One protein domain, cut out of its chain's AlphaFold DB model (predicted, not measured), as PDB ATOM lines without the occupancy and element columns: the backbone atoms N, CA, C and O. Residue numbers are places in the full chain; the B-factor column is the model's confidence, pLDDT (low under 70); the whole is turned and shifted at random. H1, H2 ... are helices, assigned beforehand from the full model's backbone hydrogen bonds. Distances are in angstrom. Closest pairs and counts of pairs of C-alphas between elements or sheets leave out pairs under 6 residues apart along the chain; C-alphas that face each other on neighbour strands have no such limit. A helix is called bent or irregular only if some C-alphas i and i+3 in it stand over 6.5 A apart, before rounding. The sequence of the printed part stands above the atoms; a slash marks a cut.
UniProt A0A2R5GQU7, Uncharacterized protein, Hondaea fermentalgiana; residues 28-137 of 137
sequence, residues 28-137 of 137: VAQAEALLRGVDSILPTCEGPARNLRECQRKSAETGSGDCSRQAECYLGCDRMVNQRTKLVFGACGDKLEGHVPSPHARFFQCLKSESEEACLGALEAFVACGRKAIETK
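This is residues 28 to 137 of the 137 residues of an uncharacterized protein of Hondaea fermentalgiana (UniProt A0A2R5GQU7). A long helical hairpin reaches out from a cluster of helices: H2 and part of the longest helix, H3, make the arm, and the far end of H3 packs steeply on H5. In the cluster, H1 and H4 both pack on H5 at shallow tilts, and the hairpin arm makes the length of the whole. The printed part has 110 residues with five named helices, H1 to H5 in order along the chain, and no named strand; the class is all helix. The whole is loose, with a radius of gyration of the C-alphas of 17.3 A, and elongated, spanning 55 by 32 by 25 A.

H3, residues 68 to 95, is the longest helix; it has a kink of 55 degrees near residue 89 and is irregular, with C-alphas 91 and 94 7.9 A apart. H2, residues 46 to 62, forms a helical hairpin with H3 at a shallow tilt of 24 degrees, opposite ways; residues 48 to 55 of H2 touch H3, and the closest C-alphas, those of Pro 48 and Tyr 74, are 4.8 A apart. The hub is H5, residues 116 to 135, touching three helices. H3 touches H5 with residues 84 to 95 alone, at a steep tilt of 62 degrees; the closest C-alphas are those of Val 88 and Gly 130, 5.2 A apart. H1, residues 28 to 41, touches H5 at a shallow tilt of 28 degrees, the same way; the closest C-alphas are those of Val 38 and Val 127, 5.8 A apart. H4, residues 103 to 113, forms a helical hairpin with H5 at a shallow tilt of 18 degrees; the closest C-alphas are those of Cys 110 and Cys 119, 5.7 A apart. H1 and H4 only just touch, with 3 pairs of C-alphas within 8 A. H2 is apart from H4 and H5. In H1, H2 and H5 every O i to N i+4 pair is within hydrogen-bond range; in H3 22 of 24 are, and in H4 6 of 7.

H3 is 38.5 A long from first to last C-alpha and begins at C-alpha 68, (171.539, 210.710, 174.968). H5 is 28.7 A long and ends at C-alpha 135, (178.291, 179.809, 178.749). H2 is 24.1 A long, H1 20.1 A and H4 15.4 A. H1 begins at C-alpha 28, (189.635, 186.763, 202.757).

The two C-alphas farthest apart are those of Gly 63 and Ser 115, at 54.8 A. The printed part has no cut and ends at residue 137, the chain's last. The links H1 to H2, H2 to H3 and H4 to H5 are tight, and H3 to H4 is short; no link is long. The mean pLDDT of the printed part is 83.1, and it is under 70 at residue 64, residues 96 to 101 and residue 137.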
ATOM      1  N   VAL A  28     189.877 185.462 203.416       85.81
ATOM      2  CA  VAL A  28     189.635 186.763 202.757       85.81
ATOM      3  C   VAL A  28     189.883 186.669 201.251       85.81
ATOM      4  O   VAL A  28     188.990 186.976 200.470       85.81
ATOM      5  N   ALA A  29     191.035 186.133 200.834       84.69
ATOM      6  CA  ALA A  29     191.371 186.004 199.414       84.69
ATOM      7  C   ALA A  29     190.371 185.125 198.636       84.69
ATOM      8  O   ALA A  29     190.062 185.405 197.476       84.69
ATOM      9  N   GLN A  30     189.841 184.072 199.274       87.56
ATOM     10  CA  GLN A  30     188.811 183.215 198.685       87.56
ATOM     11  C   GLN A  30     187.492 183.978 198.531       87.56
ATOM     12  O   GLN A  30     186.912 183.985 197.447       87.56
ATOM     13  N   ALA A  31     187.038 184.648 199.591       85.62
ATOM     14  CA  ALA A  31     185.821 185.451 199.573       85.62
ATOM     15  C   ALA A  31     185.880 186.556 198.505       85.62
ATOM     16  O   ALA A  31     184.949 186.700 197.715       85.62
ATOM     17  N   GLU A  32     186.992 187.286 198.413       87.06
ATOM     18  CA  GLU A  32     187.213 188.310 197.386       87.06
ATOM     19  C   GLU A  32     187.179 187.725 195.970       87.06
ATOM     20  O   GLU A  32     186.535 188.274 195.075       87.06
ATOM     21  N   ALA A  33     187.838 186.583 195.746       87.12
ATOM     22  CA  ALA A  33     187.815 185.910 194.449       87.12
ATOM     23  C   ALA A  33     186.397 185.475 194.044       87.12
ATOM     24  O   ALA A  33     186.020 185.617 192.878       87.12
ATOM     25  N   LEU A  34     185.602 184.983 194.996       88.19
ATOM     26  CA  LEU A  34     184.214 184.598 194.760       88.19
ATOM     27  C   LEU A  34     183.323 185.807 194.465       88.19
ATOM     28  O   LEU A  34     182.543 185.754 193.519       88.19
ATOM     29  N   LEU A  35     183.474 186.914 195.196       86.38
ATOM     30  CA  LEU A  35     182.713 188.143 194.940       86.38
ATOM     31  C   LEU A  35     183.071 188.755 193.579       86.38
ATOM     32  O   LEU A  35     182.169 189.088 192.816       86.38
ATOM     33  N   ARG A  36     184.354 188.757 193.193       87.00
ATOM     34  CA  ARG A  36     184.765 189.092 191.815       87.00
ATOM     35  C   ARG A  36     184.144 188.144 190.783       87.00
ATOM     36  O   ARG A  36     183.784 188.554 189.680       87.00
ATOM     37  N   GLY A  37     184.005 186.865 191.132       86.56
ATOM     38  CA  GLY A  37     183.283 185.878 190.335       86.56
ATOM     39  C   GLY A  37     181.809 186.239 190.146       86.56
ATOM     40  O   GLY A  37     181.312 186.149 189.023       86.56
ATOM     41  N   VAL A  38     181.137 186.695 191.205       86.62
ATOM     42  CA  VAL A  38     179.767 187.219 191.134       86.62
ATOM     43  C   VAL A  38     179.705 188.428 190.211       86.62
ATOM     44  O   VAL A  38     178.871 188.424 189.312       86.62
ATOM     45  N   ASP A  39     180.592 189.412 190.371       85.56
ATOM     46  CA  ASP A  39     180.601 190.635 189.553       85.56
ATOM     47  C   ASP A  39     180.831 190.347 188.060       85.56
ATOM     48  O   ASP A  39     180.286 191.021 187.188       85.56
ATOM     49  N   SER A  40     181.594 189.303 187.730       85.25
ATOM     50  CA  SER A  40     181.787 188.864 186.339       85.25
ATOM     51  C   SER A  40     180.503 188.294 185.710       85.25
ATOM     52  O   SER A  40     180.187 188.534 184.536       85.25
ATOM     53  N   ILE A  41     179.727 187.549 186.500       86.88
ATOM     54  CA  ILE A  41     178.485 186.897 186.070       86.88
ATOM     55  C   ILE A  41     177.334 187.915 186.048       86.88
ATOM     56  O   ILE A  41     176.576 187.995 185.077       86.88
ATOM     57  N   LEU A  42     177.237 188.723 187.100       83.62
ATOM     58  CA  LEU A  42     176.236 189.757 187.332       83.62
ATOM     59  C   LEU A  42     176.927 191.121 187.446       83.62
ATOM     60  O   LEU A  42     177.081 191.641 188.552       83.62
ATOM     61  N   PRO A  43     177.346 191.707 186.311       80.88
ATOM     62  CA  PRO A  43     178.005 193.001 186.323       80.88
ATOM     63  C   PRO A  43     177.060 194.094 186.817       80.88
ATOM     64  O   PRO A  43     175.837 193.990 186.707       80.88
ATOM     65  N   THR A  44     177.637 195.178 187.324       81.00
ATOM     66  CA  THR A  44     176.887 196.368 187.727       81.00
ATOM     67  C   THR A  44     176.904 197.420 186.619       81.00
ATOM     68  O   THR A  44     177.807 197.472 185.783       81.00
ATOM     69  N   CYS A  45     175.906 198.304 186.621       85.19
ATOM     70  CA  CYS A  45     175.849 199.451 185.710       85.19
ATOM     71  C   CYS A  45     176.343 200.746 186.354       85.19
ATOM     72  O   CYS A  45     175.983 201.833 185.900       85.19
ATOM     73  N   GLU A  46     177.159 200.656 187.409       84.06
ATOM     74  CA  GLU A  46     177.585 201.831 188.167       84.06
ATOM     75  C   GLU A  46     178.427 202.793 187.320       84.06
ATOM     76  O   GLU A  46     178.167 203.994 187.340       84.06
ATOM     77  N   GLY A  47     179.366 202.279 186.517       83.00
ATOM     78  CA  GLY A  47     180.162 203.085 185.582       83.00
ATOM     79  C   GLY A  47     179.289 203.850 184.573       83.00
ATOM     80  O   GLY A  47     179.323 205.082 184.552       83.00
ATOM     81  N   PRO A  48     178.436 203.168 183.783       84.50
ATOM     82  CA  PRO A  48     177.478 203.831 182.897       84.50
ATOM     83  C   PRO A  48     176.557 204.834 183.611       84.50
ATOM     84  O   PRO A  48     176.331 205.929 183.096       84.50
ATOM     85  N   ALA A  49     176.066 204.505 184.811       85.69
ATOM     86  CA  ALA A  49     175.230 205.403 185.607       85.69
ATOM     87  C   ALA A  49     175.997 206.652 186.072       85.69
ATOM     88  O   ALA A  49     175.453 207.755 186.056       85.69
ATOM     89  N   ARG A  50     177.263 206.496 186.476       87.69
ATOM     90  CA  ARG A  50     178.153 207.595 186.866       87.69
ATOM     91  C   ARG A  50     178.401 208.527 185.686       87.69
ATOM     92  O   ARG A  50     178.187 209.726 185.827       87.69
ATOM     93  N   ASN A  51     178.732 207.975 184.520       88.00
ATOM     94  CA  ASN A  51     178.949 208.750 183.296       88.00
ATOM     95  C   ASN A  51     177.699 209.550 182.895       88.00
ATOM     96  O   ASN A  51     177.806 210.711 182.497       88.00
ATOM     97  N   LEU A  52     176.509 208.954 183.032       88.81
ATOM     98  CA  LEU A  52     175.247 209.655 182.799       88.81
ATOM     99  C   LEU A  52     175.039 210.796 183.802       88.81
ATOM    100  O   LEU A  52     174.751 211.916 183.385       88.81
ATOM    101  N   ARG A  53     175.239 210.548 185.103       90.75
ATOM    102  CA  ARG A  53     175.119 211.583 186.148       90.75
ATOM    103  C   ARG A  53     176.102 212.734 185.942       90.75
ATOM    104  O   ARG A  53     175.727 213.892 186.094       90.75
ATOM    105  N   GLU A  54     177.346 212.438 185.579       90.19
ATOM    106  CA  GLU A  54     178.349 213.464 185.279       90.19
ATOM    107  C   GLU A  54     177.974 214.296 184.056       90.19
ATOM    108  O   GLU A  54     178.122 215.518 184.082       90.19
ATOM    109  N   CYS A  55     177.456 213.657 183.005       89.56
ATOM    110  CA  CYS A  55     176.959 214.366 181.834       89.56
ATOM    111  C   CYS A  55     175.787 215.287 182.193       89.56
ATOM    112  O   CYS A  55     175.786 216.457 181.813       89.56
ATOM    113  N   GLN A  56     174.817 214.790 182.968       90.06
ATOM    114  CA  GLN A  56     173.664 215.571 183.421       90.06
ATOM    115  C   GLN A  56     174.091 216.773 184.266       90.06
ATOM    116  O   GLN A  56     173.598 217.877 184.047       90.06
ATOM    117  N   ARG A  57     175.053 216.580 185.180       92.44
ATOM    118  CA  ARG A  57     175.618 217.665 185.991       92.44
ATOM    119  C   ARG A  57     176.264 218.738 185.114       92.44
ATOM    120  O   ARG A  57     175.898 219.901 185.225       92.44
ATOM    121  N   LYS A  58     177.152 218.345 184.192       88.44
ATOM    122  CA  LYS A  58     177.810 219.286 183.268       88.44
ATOM    123  C   LYS A  58     176.802 220.030 182.394       88.44
ATOM    124  O   LYS A  58     176.919 221.235 182.234       88.44
ATOM    125  N   SER A  59     175.791 219.332 181.882       88.12
ATOM    126  CA  SER A  59     174.748 219.935 181.039       88.12
ATOM    127  C   SER A  59     173.918 220.974 181.797       88.12
ATOM    128  O   SER A  59     173.536 221.990 181.220       88.12
ATOM    129  N   ALA A  60     173.662 220.747 183.090       86.56
ATOM    130  CA  ALA A  60     172.993 221.714 183.956       86.56
ATOM    131  C   ALA A  60     173.870 222.948 184.247       86.56
ATOM    132  O   ALA A  60     173.346 224.053 184.343       86.56
ATOM    133  N   GLU A  61     175.192 222.774 184.352       87.44
ATOM    134  CA  GLU A  61     176.160 223.864 184.565       87.44
ATOM    135  C   GLU A  61     176.365 224.727 183.306       87.44
ATOM    136  O   GLU A  61     176.510 225.943 183.407       87.44
ATOM    137  N   THR A  62     176.366 224.118 182.115       84.31
ATOM    138  CA  THR A  62     176.653 224.802 180.838       84.31
ATOM    139  C   THR A  62     175.406 225.230 180.064       84.31
ATOM    140  O   THR A  62     175.528 225.868 179.017       84.31
ATOM    141  N   GLY A  63     174.207 224.840 180.515       76.00
ATOM    142  CA  GLY A  63     172.935 225.104 179.828       76.00
ATOM    143  C   GLY A  63     172.809 224.448 178.446       76.00
ATOM    144  O   GLY A  63     171.860 224.718 177.714       76.00
ATOM    145  N   SER A  64     173.769 223.602 178.068       63.16
ATOM    146  CA  SER A  64     173.811 222.892 176.795       63.16
ATOM    147  C   SER A  64     174.616 221.605 176.956       63.16
ATOM    148  O   SER A  64     175.806 221.622 177.275       63.16
ATOM    149  N   GLY A  65     173.955 220.472 176.753       73.75
ATOM    150  CA  GLY A  65     174.606 219.172 176.746       73.75
ATOM    151  C   GLY A  65     173.625 218.068 176.385       73.75
ATOM    152  O   GLY A  65     172.559 217.939 176.985       73.75
ATOM    153  N   ASP A  66     173.979 217.298 175.359       86.19
ATOM    154  CA  ASP A  66     173.263 216.092 174.966       86.19
ATOM    155  C   ASP A  66     173.883 214.887 175.682       86.19
ATOM    156  O   ASP A  66     175.036 214.525 175.441       86.19
ATOM    157  N   CYS A  67     173.103 214.277 176.574       89.62
ATOM    158  CA  CYS A  67     173.487 213.076 177.314       89.62
ATOM    159  C   CYS A  67     172.855 211.797 176.757       89.62
ATOM    160  O   CYS A  67     172.906 210.757 177.422       89.62
ATOM    161  N   SER A  68     172.251 211.848 175.565       88.50
ATOM    162  CA  SER A  68     171.539 210.710 174.968       88.50
ATOM    163  C   SER A  68     172.444 209.489 174.851       88.50
ATOM    164  O   SER A  68     172.051 208.396 175.243       88.50
ATOM    165  N   ARG A  69     173.711 209.677 174.465       87.44
ATOM    166  CA  ARG A  69     174.680 208.577 174.352       87.44
ATOM    167  C   ARG A  69     174.987 207.904 175.694       87.44
ATOM    168  O   ARG A  69     175.100 206.681 175.767       87.44
ATOM    169  N   GLN A  70     175.143 208.679 176.769       88.69
ATOM    170  CA  GLN A  70     175.371 208.138 178.112       88.69
ATOM    171  C   GLN A  70     174.112 207.434 178.628       88.69
ATOM    172  O   GLN A  70     174.221 206.385 179.263       88.69
ATOM    173  N   ALA A  71     172.929 207.968 178.308       88.75
ATOM    174  CA  ALA A  71     171.653 207.346 178.639       88.75
ATOM    175  C   ALA A  71     171.474 206.011 177.902       88.75
ATOM    176  O   ALA A  71     171.114 205.016 178.526       88.75
ATOM    177  N   GLU A  72     171.813 205.945 176.614       89.62
ATOM    178  CA  GLU A  72     171.813 204.707 175.831       89.62
ATOM    179  C   GLU A  72     172.790 203.670 176.392       89.62
ATOM    180  O   GLU A  72     172.414 202.508 176.547       89.62
ATOM    181  N   CYS A  73     174.016 204.067 176.761       87.00
ATOM    182  CA  CYS A  73     174.965 203.146 177.395       87.00
ATOM    183  C   CYS A  73     174.437 202.627 178.747       87.00
ATOM    184  O   CYS A  73     174.564 201.433 179.029       87.00
ATOM    185  N   TYR A  74     173.825 203.483 179.574       87.75
ATOM    186  CA  TYR A  74     173.221 203.059 180.840       87.75
ATOM    187  C   TYR A  74     172.050 202.095 180.621       87.75
ATOM    188  O   TYR A  74     172.043 201.013 181.199       87.75
ATOM    189  N   LEU A  75     171.110 202.430 179.734       89.62
ATOM    190  CA  LEU A  75     169.961 201.578 179.416       89.62
ATOM    191  C   LEU A  75     170.378 200.252 178.766       89.62
ATOM    192  O   LEU A  75     169.771 199.216 179.030       89.62
ATOM    193  N   GLY A  76     171.405 200.267 177.915       88.44
ATOM    194  CA  GLY A  76     171.976 199.062 177.318       88.44
ATOM    195  C   GLY A  76     172.590 198.145 178.374       88.44
ATOM    196  O   GLY A  76     172.327 196.941 178.372       88.44
ATOM    197  N   CYS A  77     173.344 198.720 179.316       86.44
ATOM    198  CA  CYS A  77     173.844 197.986 180.470       86.44
ATOM    199  C   CYS A  77     172.695 197.422 181.317       86.44
ATOM    200  O   CYS A  77     172.681 196.227 181.593       86.44
ATOM    201  N   ASP A  78     171.702 198.242 181.669       86.50
ATOM    202  CA  ASP A  78     170.591 197.835 182.530       86.50
ATOM    203  C   ASP A  78     169.787 196.677 181.920       86.50
ATOM    204  O   ASP A  78     169.468 195.702 182.600       86.50
ATOM    205  N   ARG A  79     169.548 196.698 180.601       87.12
ATOM    206  CA  ARG A  79     168.931 195.563 179.892       87.12
ATOM    207  C   ARG A  79     169.782 194.300 179.960       87.12
ATOM    208  O   ARG A  79     169.244 193.225 180.221       87.12
ATOM    209  N   MET A  80     171.089 194.416 179.720       86.25
ATOM    210  CA  MET A  80     172.020 193.286 179.776       86.25
ATOM    211  C   MET A  80     172.053 192.667 181.177       86.25
ATOM    212  O   MET A  80     171.917 191.450 181.318       86.25
ATOM    213  N   VAL A  81     172.179 193.501 182.214       85.31
ATOM    214  CA  VAL A  81     172.188 193.078 183.617       85.31
ATOM    215  C   VAL A  81     170.858 192.444 183.990       85.31
ATOM    216  O   VAL A  81     170.857 191.355 184.556       85.31
ATOM    217  N   ASN A  82     169.723 193.029 183.603       83.56
ATOM    218  CA  ASN A  82     168.408 192.429 183.827       83.56
ATOM    219  C   ASN A  82     168.272 191.055 183.155       83.56
ATOM    220  O   ASN A  82     167.743 190.116 183.752       83.56
ATOM    221  N   GLN A  83     168.766 190.901 181.925       85.38
ATOM    222  CA  GLN A  83     168.720 189.625 181.212       85.38
ATOM    223  C   GLN A  83     169.614 188.565 181.869       85.38
ATOM    224  O   GLN A  83     169.189 187.416 182.019       85.38
ATOM    225  N   ARG A  84     170.833 188.940 182.273       85.12
ATOM    226  CA  ARG A  84     171.760 188.051 182.985       85.12
ATOM    227  C   ARG A  84     171.229 187.674 184.359       85.12
ATOM    228  O   ARG A  84     171.207 186.495 184.679       85.12
ATOM    229  N   THR A  85     170.707 188.636 185.112       84.06
ATOM    230  CA  THR A  85     170.077 188.414 186.421       84.06
ATOM    231  C   THR A  85     168.960 187.387 186.310       84.06
ATOM    232  O   THR A  85     168.982 186.394 187.027       84.06
ATOM    233  N   LYS A  86     168.033 187.549 185.356       83.44
ATOM    234  CA  LYS A  86     166.952 186.575 185.128       83.44
ATOM    235  C   LYS A  86     167.471 185.174 184.815       83.44
ATOM    236  O   LYS A  86     166.913 184.200 185.304       83.44
ATOM    237  N   LEU A  87     168.519 185.069 184.004       86.00
ATOM    238  CA  LEU A  87     169.106 183.782 183.644       86.00
ATOM    239  C   LEU A  87     169.813 183.120 184.831       86.00
ATOM    240  O   LEU A  87     169.562 181.956 185.119       86.00
ATOM    241  N   VAL A  88     170.667 183.863 185.526       85.69
ATOM    242  CA  VAL A  88     171.494 183.338 186.614       85.69
ATOM    243  C   VAL A  88     170.623 183.006 187.815       85.69
ATOM    244  O   VAL A  88     170.698 181.894 188.314       85.69
ATOM    245  N   PHE A  89     169.735 183.902 188.248       83.69
ATOM    246  CA  PHE A  89     168.819 183.594 189.350       83.69
ATOM    247  C   PHE A  89     167.766 182.551 188.968       83.69
ATOM    248  O   PHE A  89     167.362 181.772 189.824       83.69
ATOM    249  N   GLY A  90     167.353 182.485 187.699       82.12
ATOM    250  CA  GLY A  90     166.462 181.427 187.221       82.12
ATOM    251  C   GLY A  90     167.096 180.034 187.268       82.12
ATOM    252  O   GLY A  90     166.389 179.061 187.501       82.12
ATOM    253  N   ALA A  91     168.414 179.934 187.069       82.50
ATOM    254  CA  ALA A  91     169.142 178.663 187.066       82.50
ATOM    255  C   ALA A  91     169.806 178.314 188.410       82.50
ATOM    256  O   ALA A  91     170.014 177.138 188.693       82.50
ATOM    257  N   CYS A  92     170.179 179.325 189.194       84.44
ATOM    258  CA  CYS A  92     171.100 179.204 190.329       84.44
ATOM    259  C   CYS A  92     170.599 179.907 191.598       84.44
ATOM    260  O   CYS A  92     171.318 179.944 192.595       84.44
ATOM    261  N   GLY A  93     169.416 180.533 191.568       74.12
ATOM    262  CA  GLY A  93     168.898 181.323 192.689       74.12
ATOM    263  C   GLY A  93     168.633 180.500 193.952       74.12
ATOM    264  O   GLY A  93     168.729 181.031 195.051       74.12
ATOM    265  N   ASP A  94     168.385 179.199 193.809       75.31
ATOM    266  CA  ASP A  94     168.269 178.233 194.908       75.31
ATOM    267  C   ASP A  94     169.582 178.048 195.687       75.31
ATOM    268  O   ASP A  94     169.552 177.638 196.842       75.31
ATOM    269  N   LYS A  95     170.738 178.371 195.084       72.25
ATOM    270  CA  LYS A  95     172.057 178.277 195.738       72.25
ATOM    271  C   LYS A  95     172.321 179.398 196.742       72.25
ATOM    272  O   LYS A  95     173.205 179.261 197.578       72.25
ATOM    273  N   LEU A  96     171.563 180.489 196.666       66.19
ATOM    274  CA  LEU A  96     171.603 181.597 197.616       66.19
ATOM    275  C   LEU A  96     170.213 181.723 198.238       66.19
ATOM    276  O   LEU A  96     169.397 182.518 197.777       66.19
ATOM    277  N   GLU A  97     169.920 180.904 199.252       58.28
ATOM    278  CA  GLU A  97     168.601 180.857 199.891       58.28
ATOM    279  C   GLU A  97     168.073 182.266 200.249       58.28
ATOM    280  O   GLU A  97     168.678 183.015 201.023       58.28
ATOM    281  N   GLY A  98     166.908 182.618 199.684       52.78
ATOM    282  CA  GLY A  98     166.070 183.759 200.059       52.78
ATOM    283  C   GLY A  98     166.062 184.975 199.108       52.78
ATOM    284  O   GLY A  98     167.052 185.373 198.500       52.78
ATOM    285  N   HIS A  99     164.910 185.653 199.063       45.66
ATOM    286  CA  HIS A  99     164.576 186.802 198.204       45.66
ATOM    287  C   HIS A  99     165.300 188.125 198.556       45.66
ATOM    288  O   HIS A  99     164.661 189.095 198.955       45.66
ATOM    289  N   VAL A 100     166.630 188.205 198.452       49.53
ATOM    290  CA  VAL A 100     167.359 189.499 198.481       49.53
ATOM    291  C   VAL A 100     167.955 189.748 197.093       49.53
ATOM    292  O   VAL A 100     168.518 188.822 196.516       49.53
ATOM    293  N   PRO A 101     167.858 190.974 196.545       56.62
ATOM    294  CA  PRO A 101     168.196 191.256 195.146       56.62
ATOM    295  C   PRO A 101     169.693 191.181 194.788       56.62
ATOM    296  O   PRO A 101     170.024 191.305 193.613       56.62
ATOM    297  N   SER A 102     170.605 190.995 195.752       73.56
ATOM    298  CA  SER A 102     172.059 190.996 195.519       73.56
ATOM    299  C   SER A 102     172.751 189.782 196.163       73.56
ATOM    300  O   SER A 102     172.609 189.585 197.376       73.56
ATOM    301  N   PRO A 103     173.551 189.006 195.402       75.62
ATOM    302  CA  PRO A 103     174.364 187.913 195.937       75.62
ATOM    303  C   PRO A 103     175.390 188.365 196.981       75.62
ATOM    304  O   PRO A 103     175.576 187.678 197.981       75.62
ATOM    305  N   HIS A 104     176.006 189.544 196.806       78.50
ATOM    306  CA  HIS A 104     176.926 190.111 197.801       78.50
ATOM    307  C   HIS A 104     176.206 190.353 199.128       78.50
ATOM    308  O   HIS A 104     176.695 189.952 200.182       78.50
ATOM    309  N   ALA A 105     175.014 190.959 199.093       78.50
ATOM    310  CA  ALA A 105     174.231 191.203 200.303       78.50
ATOM    311  C   ALA A 105     173.838 189.894 201.010       78.50
ATOM    312  O   ALA A 105     173.906 189.825 202.237       78.50
ATOM    313  N   ARG A 106     173.492 188.846 200.246       78.94
ATOM    314  CA  ARG A 106     173.219 187.503 200.785       78.94
ATOM    315  C   ARG A 106     174.443 186.877 201.434       78.94
ATOM    316  O   ARG A 106     174.316 186.351 202.533       78.94
ATOM    317  N   PHE A 107     175.613 186.980 200.812       82.06
ATOM    318  CA  PHE A 107     176.859 186.483 201.390       82.06
ATOM    319  C   PHE A 107     177.156 187.146 202.743       82.06
ATOM    320  O   PHE A 107     177.333 186.454 203.742       82.06
ATOM    321  N   PHE A 108     177.100 188.479 202.821       82.00
ATOM    322  CA  PHE A 108     177.320 189.187 204.089       82.00
ATOM    323  C   PHE A 108     176.228 188.930 205.132       82.00
ATOM    324  O   PHE A 108     176.506 188.987 206.327       82.00
ATOM    325  N   GLN A 109     174.985 188.675 204.715       82.00
ATOM    326  CA  GLN A 109     173.925 188.268 205.636       82.00
ATOM    327  C   GLN A 109     174.173 186.859 206.176       82.00
ATOM    328  O   GLN A 109     174.045 186.655 207.377       82.00
ATOM    329  N   CYS A 110     174.571 185.925 205.313       83.94
ATOM    330  CA  CYS A 110     174.926 184.565 205.696       83.94
ATOM    331  C   CYS A 110     176.041 184.572 206.748       83.94
ATOM    332  O   CYS A 110     175.887 183.947 207.790       83.94
ATOM    333  N   LEU A 111     177.098 185.374 206.554       84.12
ATOM    334  CA  LEU A 111     178.200 185.497 207.521       84.12
ATOM    335  C   LEU A 111     177.762 185.990 208.916       84.12
ATOM    336  O   LEU A 111     178.528 185.882 209.868       84.12
ATOM    337  N   LYS A 112     176.552 186.549 209.057       82.50
ATOM    338  CA  LYS A 112     175.991 186.964 210.355       82.50
ATOM    339  C   LYS A 112     175.175 185.875 211.048       82.50
ATOM    340  O   LYS A 112     174.932 186.005 212.244       82.50
ATOM    341  N   SER A 113     174.687 184.876 210.315       80.06
ATOM    342  CA  SER A 113     173.743 183.869 210.822       80.06
ATOM    343  C   SER A 113     174.275 182.441 210.773       80.06
ATOM    344  O   SER A 113     173.831 181.610 211.554       80.06
ATOM    345  N   GLU A 114     175.205 182.163 209.867       83.81
ATOM    346  CA  GLU A 114     175.727 180.837 209.546       83.81
ATOM    347  C   GLU A 114     177.255 180.806 209.653       83.81
ATOM    348  O   GLU A 114     177.916 181.830 209.847       83.81
ATOM    349  N   SER A 115     177.835 179.612 209.521       85.94
ATOM    350  CA  SER A 115     179.290 179.464 209.494       85.94
ATOM    351  C   SER A 115     179.902 180.029 208.208       85.94
ATOM    352  O   SER A 115     179.340 179.928 207.116       85.94
ATOM    353  N   GLU A 116     181.114 180.573 208.323       86.00
ATOM    354  CA  GLU A 116     181.878 181.104 207.191       86.00
ATOM    355  C   GLU A 116     182.059 180.071 206.064       86.00
ATOM    356  O   GLU A 116     181.948 180.410 204.888       86.00
ATOM    357  N   GLU A 117     182.286 178.799 206.412       86.81
ATOM    358  CA  GLU A 117     182.389 177.694 205.447       86.81
ATOM    359  C   GLU A 117     181.096 177.463 204.667       86.81
ATOM    360  O   GLU A 117     181.146 177.326 203.444       86.81
ATOM    361  N   ALA A 118     179.941 177.476 205.339       85.38
ATOM    362  CA  ALA A 118     178.655 177.324 204.668       85.38
ATOM    363  C   ALA A 118     178.403 178.480 203.685       85.38
ATOM    364  O   ALA A 118     178.005 178.254 202.541       85.38
ATOM    365  N   CYS A 119     178.708 179.713 204.095       87.06
ATOM    366  CA  CYS A 119     178.506 180.900 203.266       87.06
ATOM    367  C   CYS A 119     179.434 180.953 202.053       87.06
ATOM    368  O   CYS A 119     178.998 181.313 200.958       87.06
ATOM    369  N   LEU A 120     180.706 180.584 202.230       87.25
ATOM    370  CA  LEU A 120     181.659 180.479 201.127       87.25
ATOM    371  C   LEU A 120     181.257 179.371 200.154       87.25
ATOM    372  O   LEU A 120     181.261 179.609 198.949       87.25
ATOM    373  N   GLY A 121     180.836 178.208 200.659       87.50
ATOM    374  CA  GLY A 121     180.369 177.101 199.826       87.50
ATOM    375  C   GLY A 121     179.125 177.451 199.005       87.50
ATOM    376  O   GLY A 121     179.063 177.153 197.813       87.50
ATOM    377  N   ALA A 122     178.155 178.147 199.604       86.81
ATOM    378  CA  ALA A 122     176.968 178.631 198.897       86.81
ATOM    379  C   ALA A 122     177.328 179.645 197.795       86.81
ATOM    380  O   ALA A 122     176.842 179.550 196.663       86.81
ATOM    381  N   LEU A 123     178.226 180.590 198.099       87.31
ATOM    382  CA  LEU A 123     178.694 181.584 197.134       87.31
ATOM    383  C   LEU A 123     179.483 180.936 195.985       87.31
ATOM    384  O   LEU A 123     179.285 181.290 194.823       87.31
ATOM    385  N   GLU A 124     180.331 179.956 196.286       90.62
ATOM    386  CA  GLU A 124     181.067 179.176 195.291       90.62
ATOM    387  C   GLU A 124     180.128 178.397 194.366       90.62
ATOM    388  O   GLU A 124     180.256 178.487 193.141       90.62
ATOM    389  N   ALA A 125     179.130 177.708 194.926       88.88
ATOM    390  CA  ALA A 125     178.122 176.991 194.152       88.88
ATOM    391  C   ALA A 125     177.336 177.928 193.222       88.88
ATOM    392  O   ALA A 125     177.083 177.590 192.060       88.88
ATOM    393  N   PHE A 126     176.991 179.126 193.701       88.81
ATOM    394  CA  PHE A 126     176.339 180.149 192.890       88.81
ATOM    395  C   PHE A 126     177.230 180.629 191.737       88.81
ATOM    396  O   PHE A 126     176.774 180.673 190.595       88.81
ATOM    397  N   VAL A 127     178.502 180.945 192.003       89.31
ATOM    398  CA  VAL A 127     179.456 181.397 190.974       89.31
ATOM    399  C   VAL A 127     179.672 180.311 189.917       89.31
ATOM    400  O   VAL A 127     179.619 180.599 188.721       89.31
ATOM    401  N   ALA A 128     179.868 179.057 190.327       90.44
ATOM    402  CA  ALA A 128     180.040 177.939 189.402       90.44
ATOM    403  C   ALA A 128     178.804 177.737 188.511       90.44
ATOM    404  O   ALA A 128     178.921 177.617 187.288       90.44
ATOM    405  N   CYS A 129     177.610 177.763 189.109       90.06
ATOM    406  CA  CYS A 129     176.358 177.655 188.371       90.06
ATOM    407  C   CYS A 129     176.155 178.840 187.412       90.06
ATOM    408  O   CYS A 129     175.824 178.640 186.243       90.06
ATOM    409  N   GLY A 130     176.410 180.069 187.868       88.69
ATOM    410  CA  GLY A 130     176.232 181.279 187.072       88.69
ATOM    411  C   GLY A 130     177.161 181.340 185.859       88.69
ATOM    412  O   GLY A 130     176.710 181.714 184.777       88.69
ATOM    413  N   ARG A 131     178.423 180.899 185.992       90.19
ATOM    414  CA  ARG A 131     179.344 180.763 184.846       90.19
ATOM    415  C   ARG A 131     178.777 179.816 183.797       90.19
ATOM    416  O   ARG A 131     178.619 180.209 182.645       90.19
ATOM    417  N   LYS A 132     178.367 178.619 184.221       90.06
ATOM    418  CA  LYS A 132     177.777 177.616 183.328       90.06
ATOM    419  C   LYS A 132     176.509 178.129 182.643       90.06
ATOM    420  O   LYS A 132     176.316 177.909 181.450       90.06
ATOM    421  N   ALA A 133     175.648 178.833 183.376       86.62
ATOM    422  CA  ALA A 133     174.420 179.391 182.826       86.62
ATOM    423  C   ALA A 133     174.706 180.424 181.717       86.62
ATOM    424  O   ALA A 133     173.986 180.457 180.720       86.62
ATOM    425  N   ILE A 134     175.748 181.249 181.873       84.81
ATOM    426  CA  ILE A 134     176.151 182.244 180.866       84.81
ATOM    427  C   ILE A 134     176.804 181.581 179.647       84.81
ATOM    428  O   ILE A 134     176.547 182.017 178.533       84.81
ATOM    429  N   GLU A 135     177.610 180.535 179.838       84.56
ATOM    430  CA  GLU A 135     178.291 179.809 178.749       84.56
ATOM    431  C   GLU A 135     177.339 178.989 177.864       84.56
ATOM    432  O   GLU A 135     177.651 178.715 176.710       84.56
ATOM    433  N   THR A 136     176.178 178.592 178.389       76.19
ATOM    434  CA  THR A 136     175.205 177.746 177.670       76.19
ATOM    435  C   THR A 136     174.213 178.570 176.825       76.19
ATOM    436  O   THR A 136     173.221 178.027 176.338       76.19
ATOM    437  N   LYS A 137     174.432 179.883 176.667       57.97
ATOM    438  CA  LYS A 137     173.506 180.817 176.010       57.97
ATOM    439  C   LYS A 137     174.128 181.521 174.812       57.97
ATOM    440  O   LYS A 137     173.360 181.776 173.858       57.97
TER     441      LYS A 137